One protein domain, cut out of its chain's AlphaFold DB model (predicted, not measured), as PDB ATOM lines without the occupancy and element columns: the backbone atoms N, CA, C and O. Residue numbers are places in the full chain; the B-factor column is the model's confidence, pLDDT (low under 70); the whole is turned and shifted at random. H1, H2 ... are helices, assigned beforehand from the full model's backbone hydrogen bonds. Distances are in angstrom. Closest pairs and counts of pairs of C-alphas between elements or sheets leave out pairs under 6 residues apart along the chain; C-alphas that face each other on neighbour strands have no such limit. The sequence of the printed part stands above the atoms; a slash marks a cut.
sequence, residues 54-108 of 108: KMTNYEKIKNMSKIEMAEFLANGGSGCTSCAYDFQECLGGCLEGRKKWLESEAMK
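This is residues 54 to 108 of the 108 residues of an uncharacterized protein of Clostridioides difficile (UniProt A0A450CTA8). Three short helices and one wide loop are spread out in a flat shape, with H1 and H2 toward one end of the longest axis, the far part of the loop, residues 85 to 88, at the other end, and H3 between them. The loop, residues 75 to 94, leaves H2, passes H3, swings out through residues 85 to 88 and folds back to the first residue of H3. The printed part has 55 residues, with named helices H1, H2 and H3 in that order and no named strand; its class is all helix, though under half of the residues, 24 of 55, are in named elements. It is only just compact, close to loose, with a radius of gyration of the C-alphas of 11.9 A and spans of 34 by 30 by 13 A.

H1 is residues 57 to 62, 8.7 A from first to last C-alpha, and begins with C-alpha 57 at (120.840, 130.050, 141.325). H2 is residues 66 to 74, 12.2 A long by the same measure, with C-alpha 66 at (106.093, 135.410, 146.366). H3 is residues 95 to 103, 12.6 A, and ends with C-alpha 103 at (128.355, 129.066, 145.410).

H1 and H2 are close but not clearly touching; their closest C-alphas, those of Ile 61 and Met 69, are 7.1 A apart. These two helices run opposite ways at a steep tilt of 49 degrees. H1 and H3 only just touch, with 3 pairs of C-alphas within 8 A, the closest being those of Asn 57 and Leu 102 at 5.8 A. Their lines are about perpendicular, at 80 degrees. H2 and H3 are apart. In H1, H2 and H3 every O i to N i+4 pair is within hydrogen-bond range.

The two C-alphas farthest apart, those of Ser 65 and Gln 88, are 33.9 A from each other. The printed part has no cut and ends at residue 108, the chain's last. The link from H1 to H2 is tight, with 3 residues; the link from H2 to H3 is long, with 20. The mean pLDDT of the printed part is 70.1, and 22 residues are under 70: residues 54 to 55, 78 to 93 and 105 to 108.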
ATOM      1  N   LYS A  54     122.942 133.542 131.266       56.72
ATOM      2  CA  LYS A  54     123.209 132.448 132.216       56.72
ATOM      3  C   LYS A  54     122.741 132.918 133.594       56.72
ATOM      4  O   LYS A  54     123.378 133.790 134.173       56.72
ATOM      5  N   MET A  55     121.597 132.411 134.045       67.56
ATOM      6  CA  MET A  55     120.950 132.873 135.263       67.56
ATOM      7  C   MET A  55     121.491 132.031 136.398       67.56
ATOM      8  O   MET A  55     121.349 130.809 136.377       67.56
ATOM      9  N   THR A  56     122.133 132.683 137.354       79.12
ATOM     10  CA  THR A  56     122.630 131.995 138.542       79.12
ATOM     11  C   THR A  56     121.471 131.513 139.418       79.12
ATOM     12  O   THR A  56     120.381 132.085 139.406       79.12
ATOM     13  N   ASN A  57     121.708 130.503 140.246       80.50
ATOM     14  CA  ASN A  57     120.840 130.050 141.325       80.50
ATOM     15  C   ASN A  57     120.392 131.217 142.216       80.50
ATOM     16  O   ASN A  57     119.232 131.285 142.630       80.50
ATOM     17  N   TYR A  58     121.291 132.173 142.461       79.69
ATOM     18  CA  TYR A  58     120.982 133.404 143.180       79.69
ATOM     19  C   TYR A  58     120.001 134.300 142.408       79.69
ATOM     20  O   TYR A  58     118.979 134.719 142.954       79.69
ATOM     21  N   GLU A  59     120.275 134.573 141.131       79.12
ATOM     22  CA  GLU A  59     119.388 135.378 140.284       79.12
ATOM     23  C   GLU A  59     118.022 134.711 140.084       79.12
ATOM     24  O   GLU A  59     117.007 135.404 140.078       79.12
ATOM     25  N   LYS A  60     117.975 133.378 140.001       81.19
ATOM     26  CA  LYS A  60     116.735 132.601 139.925       81.19
ATOM     27  C   LYS A  60     115.851 132.854 141.140       81.19
ATOM     28  O   LYS A  60     114.696 133.222 140.969       81.19
ATOM     29  N   ILE A  61     116.393 132.713 142.353       83.88
ATOM     30  CA  ILE A  61     115.640 132.971 143.594       83.88
ATOM     31  C   ILE A  61     115.196 134.433 143.661       83.88
ATOM     32  O   ILE A  61     114.053 134.716 144.005       83.88
ATOM     33  N   LYS A  62     116.078 135.370 143.297       83.75
ATOM     34  CA  LYS A  62     115.768 136.805 143.298       83.75
ATOM     35  C   LYS A  62     114.606 137.168 142.361       83.75
ATOM     36  O   LYS A  62     113.897 138.132 142.639       83.75
ATOM     37  N   ASN A  63     114.422 136.414 141.279       84.31
ATOM     38  CA  ASN A  63     113.386 136.660 140.276       84.31
ATOM     39  C   ASN A  63     112.082 135.870 140.514       84.31
ATOM     40  O   ASN A  63     111.149 136.036 139.733       84.31
ATOM     41  N   MET A  64     111.989 135.040 141.562       87.38
ATOM     42  CA  MET A  64     110.754 134.318 141.903       87.38
ATOM     43  C   MET A  64     109.648 135.268 142.374       87.38
ATOM     44  O   MET A  64     109.889 136.235 143.105       87.38
ATOM     45  N   SER A  65     108.403 134.941 142.036       92.12
ATOM     46  CA  SER A  65     107.232 135.512 142.694       92.12
ATOM     47  C   SER A  65     107.138 135.059 144.157       92.12
ATOM     48  O   SER A  65     107.777 134.101 144.598       92.12
ATOM     49  N   LYS A  66     106.292 135.738 144.942       89.94
ATOM     50  CA  LYS A  66     106.093 135.410 146.366       89.94
ATOM     51  C   LYS A  66     105.567 133.988 146.582       89.94
ATOM     52  O   LYS A  66     105.916 133.376 147.585       89.94
ATOM     53  N   ILE A  67     104.734 133.485 145.668       90.69
ATOM     54  CA  ILE A  67     104.151 132.140 145.760       90.69
ATOM     55  C   ILE A  67     105.221 131.094 145.448       90.69
ATOM     56  O   ILE A  67     105.454 130.215 146.269       90.69
ATOM     57  N   GLU A  68     105.954 131.262 144.346       85.81
ATOM     58  CA  GLU A  68     107.054 130.361 143.972       85.81
ATOM     59  C   GLU A  68     108.128 130.301 145.062       85.81
ATOM     60  O   GLU A  68     108.630 129.231 145.395       85.81
ATOM     61  N   MET A  69     108.453 131.442 145.674       86.81
ATOM     62  CA  MET A  69     109.411 131.492 146.774       86.81
ATOM     63  C   MET A  69     108.882 130.792 148.034       86.81
ATOM     64  O   MET A  69     109.647 130.115 148.721       86.81
ATOM     65  N   ALA A  70     107.589 130.920 148.346       82.50
ATOM     66  CA  ALA A  70     106.977 130.233 149.482       82.50
ATOM     67  C   ALA A  70     106.953 128.710 149.279       82.50
ATOM     68  O   ALA A  70     107.335 127.969 150.186       82.50
ATOM     69  N   GLU A  71     106.578 128.246 148.086       85.88
ATOM     70  CA  GLU A  71     106.606 126.828 147.709       85.88
ATOM     71  C   GLU A  71     108.029 126.272 147.719       85.88
ATOM     72  O   GLU A  71     108.271 125.185 148.247       85.88
ATOM     73  N   PHE A  72     108.991 127.035 147.197       83.88
ATOM     74  CA  PHE A  72     110.404 126.686 147.248       83.88
ATOM     75  C   PHE A  72     110.846 126.478 148.698       83.88
ATOM     76  O   PHE A  72     111.376 125.422 149.023       83.88
ATOM     77  N   LEU A  73     110.576 127.421 149.603       79.56
ATOM     78  CA  LEU A  73     110.960 127.306 151.014       79.56
ATOM     79  C   LEU A  73     110.257 126.147 151.740       79.56
ATOM     80  O   LEU A  73     110.915 125.438 152.507       79.56
ATOM     81  N   ALA A  74     108.964 125.933 151.486       77.00
ATOM     82  CA  ALA A  74     108.169 124.872 152.109       77.00
ATOM     83  C   ALA A  74     108.657 123.469 151.721       77.00
ATOM     84  O   ALA A  74     108.713 122.577 152.564       77.00
ATOM     85  N   ASN A  75     109.091 123.296 150.472       75.88
ATOM     86  CA  ASN A  75     109.610 122.029 149.956       75.88
ATOM     87  C   ASN A  75     111.109 121.817 150.240       75.88
ATOM     88  O   ASN A  75     111.741 120.935 149.661       75.88
ATOM     89  N   GLY A  76     111.703 122.614 151.135       70.69
ATOM     90  CA  GLY A  76     113.109 122.472 151.514       70.69
ATOM     91  C   GLY A  76     114.097 123.221 150.614       70.69
ATOM     92  O   GLY A  76     115.304 123.033 150.777       70.69
ATOM     93  N   GLY A  77     113.613 124.118 149.758       73.38
ATOM     94  CA  GLY A  77     114.382 125.072 148.961       73.38
ATOM     95  C   GLY A  77     115.382 124.415 148.024       73.38
ATOM     96  O   GLY A  77     115.152 123.350 147.456       73.38
ATOM     97  N   SER A  78     116.532 125.062 147.891       65.88
ATOM     98  CA  SER A  78     117.744 124.419 147.413       65.88
ATOM     99  C   SER A  78     118.506 123.774 148.565       65.88
ATOM    100  O   SER A  78     118.168 123.980 149.725       65.88
ATOM    101  N   GLY A  79     119.458 122.900 148.232       58.56
ATOM    102  CA  GLY A  79     119.514 121.568 148.848       58.56
ATOM    103  C   GLY A  79     119.835 121.452 150.346       58.56
ATOM    104  O   GLY A  79     120.556 122.270 150.908       58.56
ATOM    105  N   CYS A  80     119.431 120.323 150.968       56.41
ATOM    106  CA  CYS A  80     120.419 119.601 151.781       56.41
ATOM    107  C   CYS A  80     121.250 118.756 150.854       56.41
ATOM    108  O   CYS A  80     121.006 117.604 150.502       56.41
ATOM    109  N   THR A  81     122.286 119.427 150.492       50.91
ATOM    110  CA  THR A  81     123.334 118.979 149.670       50.91
ATOM    111  C   THR A  81     124.356 118.342 150.642       50.91
ATOM    112  O   THR A  81     125.422 118.908 150.847       50.91
ATOM    113  N   SER A  82     124.062 117.200 151.294       50.44
ATOM    114  CA  SER A  82     125.122 116.421 151.973       50.44
ATOM    115  C   SER A  82     126.355 116.222 151.085       50.44
ATOM    116  O   SER A  82     127.470 116.252 151.581       50.44
ATOM    117  N   CYS A  83     126.309 115.994 149.772       51.66
ATOM    118  CA  CYS A  83     125.342 116.092 148.653       51.66
ATOM    119  C   CYS A  83     125.437 117.323 147.748       51.66
ATOM    120  O   CYS A  83     125.013 117.198 146.610       51.66
ATOM    121  N   ALA A  84     125.995 118.472 148.139       52.69
ATOM    122  CA  ALA A  84     126.401 119.429 147.096       52.69
ATOM    123  C   ALA A  84     127.640 118.843 146.449       52.69
ATOM    124  O   ALA A  84     127.784 118.955 145.243       52.69
ATOM    125  N   TYR A  85     128.478 118.192 147.270       49.53
ATOM    126  CA  TYR A  85     129.830 117.778 146.928       49.53
ATOM    127  C   TYR A  85     130.352 116.670 147.876       49.53
ATOM    128  O   TYR A  85     131.378 116.861 148.514       49.53
ATOM    129  N   ASP A  86     129.639 115.544 147.996       53.34
ATOM    130  CA  ASP A  86     130.153 114.255 148.526       53.34
ATOM    131  C   ASP A  86     130.451 114.072 150.047       53.34
ATOM    132  O   ASP A  86     131.596 114.199 150.475       53.34
ATOM    133  N   PHE A  87     129.461 113.648 150.871       48.34
ATOM    134  CA  PHE A  87     129.257 112.252 151.374       48.34
ATOM    135  C   PHE A  87     128.185 112.107 152.509       48.34
ATOM    136  O   PHE A  87     127.625 113.094 152.976       48.34
ATOM    137  N   GLN A  88     127.889 110.831 152.844       53.34
ATOM    138  CA  GLN A  88     126.803 110.132 153.592       53.34
ATOM    139  C   GLN A  88     125.816 110.866 154.543       53.34
ATOM    140  O   GLN A  88     126.146 111.847 155.194       53.34
ATOM    141  N   GLU A  89     124.599 110.283 154.594       50.25
ATOM    142  CA  GLU A  89     123.368 110.586 155.362       50.25
ATOM    143  C   GLU A  89     123.067 112.065 155.676       50.25
ATOM    144  O   GLU A  89     123.485 112.606 156.695       50.25
ATOM    145  N   CYS A  90     122.202 112.683 154.854       55.69
ATOM    146  CA  CYS A  90     121.479 113.896 155.249       55.69
ATOM    147  C   CYS A  90     119.970 113.676 155.318       55.69
ATOM    148  O   CYS A  90     119.352 113.191 154.373       55.69
ATOM    149  N   LEU A  91     119.373 114.156 156.411       54.06
ATOM    150  CA  LEU A  91     117.936 114.140 156.695       54.06
ATOM    151  C   LEU A  91     117.189 115.396 156.185       54.06
ATOM    152  O   LEU A  91     116.098 115.705 156.656       54.06
ATOM    153  N   GLY A  92     117.757 116.125 155.215       52.66
ATOM    154  CA  GLY A  92     117.177 117.365 154.677       52.66
ATOM    155  C   GLY A  92     117.457 118.613 155.536       52.66
ATOM    156  O   GLY A  92     117.771 118.524 156.714       52.66
ATOM    157  N   GLY A  93     117.381 119.809 154.934       58.53
ATOM    158  CA  GLY A  93     117.417 121.095 155.657       58.53
ATOM    159  C   GLY A  93     118.776 121.706 156.062       58.53
ATOM    160  O   GLY A  93     118.776 122.687 156.800       58.53
ATOM    161  N   CYS A  94     119.931 121.206 155.600       71.69
ATOM    162  CA  CYS A  94     121.238 121.751 156.009       71.69
ATOM    163  C   CYS A  94     121.574 123.109 155.358       71.69
ATOM    164  O   CYS A  94     121.740 123.196 154.140       71.69
ATOM    165  N   LEU A  95     121.766 124.150 156.182       74.94
ATOM    166  CA  LEU A  95     122.164 125.502 155.759       74.94
ATOM    167  C   LEU A  95     123.458 125.515 154.925       74.94
ATOM    168  O   LEU A  95     123.547 126.230 153.928       74.94
ATOM    169  N   GLU A  96     124.440 124.697 155.302       75.69
ATOM    170  CA  GLU A  96     125.742 124.642 154.628       75.69
ATOM    171  C   GLU A  96     125.632 124.067 153.209       75.69
ATOM    172  O   GLU A  96     126.284 124.542 152.279       75.69
ATOM    173  N   GLY A  97     124.737 123.097 153.007       75.25
ATOM    174  CA  GLY A  97     124.423 122.584 151.678       75.25
ATOM    175  C   GLY A  97     123.855 123.679 150.771       75.25
ATOM    176  O   GLY A  97     124.276 123.815 149.617       75.25
ATOM    177  N   ARG A  98     122.937 124.495 151.296       78.62
ATOM    178  CA  ARG A  98     122.318 125.596 150.542       78.62
ATOM    179  C   ARG A  98     123.340 126.629 150.101       78.62
ATOM    180  O   ARG A  98     123.312 127.063 148.952       78.62
ATOM    181  N   LYS A  99     124.262 126.984 150.996       77.75
ATOM    182  CA  LYS A  99     125.367 127.900 150.705       77.75
ATOM    183  C   LYS A  99     126.244 127.362 149.571       77.75
ATOM    184  O   LYS A  99     126.423 128.033 148.561       77.75
ATOM    185  N   LYS A 100     126.678 126.107 149.678       74.06
ATOM    186  CA  LYS A 100     127.481 125.408 148.663       74.06
ATOM    187  C   LYS A 100     126.772 125.250 147.311       74.06
ATOM    188  O   LYS A 100     127.410 125.320 146.261       74.06
ATOM    189  N   TRP A 101     125.455 125.061 147.319       80.06
ATOM    190  CA  TRP A 101     124.633 125.043 146.106       80.06
ATOM    191  C   TRP A 101     124.561 126.424 145.436       80.06
ATOM    192  O   TRP A 101     124.660 126.512 144.213       80.06
ATOM    193  N   LEU A 102     124.456 127.508 146.211       78.69
ATOM    194  CA  LEU A 102     124.512 128.877 145.679       78.69
ATOM    195  C   LEU A 102     125.900 129.215 145.112       78.69
ATOM    196  O   LEU A 102     126.001 129.835 144.059       78.69
ATOM    197  N   GLU A 103     126.963 128.785 145.788       75.06
ATOM    198  CA  GLU A 103     128.355 129.066 145.410       75.06
ATOM    199  C   GLU A 103     128.865 128.184 144.253       75.06
ATOM    200  O   GLU A 103     129.879 128.513 143.637       75.06
ATOM    201  N   SER A 104     128.135 127.112 143.911       71.62
ATOM    202  CA  SER A 104     128.451 126.153 142.833       71.62
ATOM    203  C   SER A 104     128.736 126.779 141.473       71.62
ATOM    204  O   SER A 104     129.451 126.221 140.645       71.62
ATOM    205  N   GLU A 105     128.180 127.959 141.242       68.69
ATOM    206  CA  GLU A 105     128.255 128.665 139.972       68.69
ATOM    207  C   GLU A 105     129.264 129.818 139.985       68.69
ATOM    208  O   GLU A 105     129.516 130.402 138.927       68.69
ATOM    209  N   ALA A 106     129.828 130.144 141.156       60.62
ATOM    210  CA  ALA A 106     130.761 131.250 141.364       60.62
ATOM    211  C   ALA A 106     132.234 130.848 141.170       60.62
ATOM    212  O   ALA A 106     133.063 131.715 140.902       60.62
ATOM    213  N   MET A 107     132.568 129.555 141.270       48.62
ATOM    214  CA  MET A 107     133.913 129.050 140.972       48.62
ATOM    215  C   MET A 107     134.039 128.683 139.488       48.62
ATOM    216  O   MET A 107     133.738 127.565 139.071       48.62
ATOM    217  N   LYS A 108     134.474 129.666 138.698       44.41
ATOM    218  CA  LYS A 108     135.141 129.497 137.402       44.41
ATOM    219  C   LYS A 108     136.539 130.086 137.494       44.41
ATOM    220  O   LYS A 108     136.658 131.166 138.113       44.41
TER     221      LYS A 108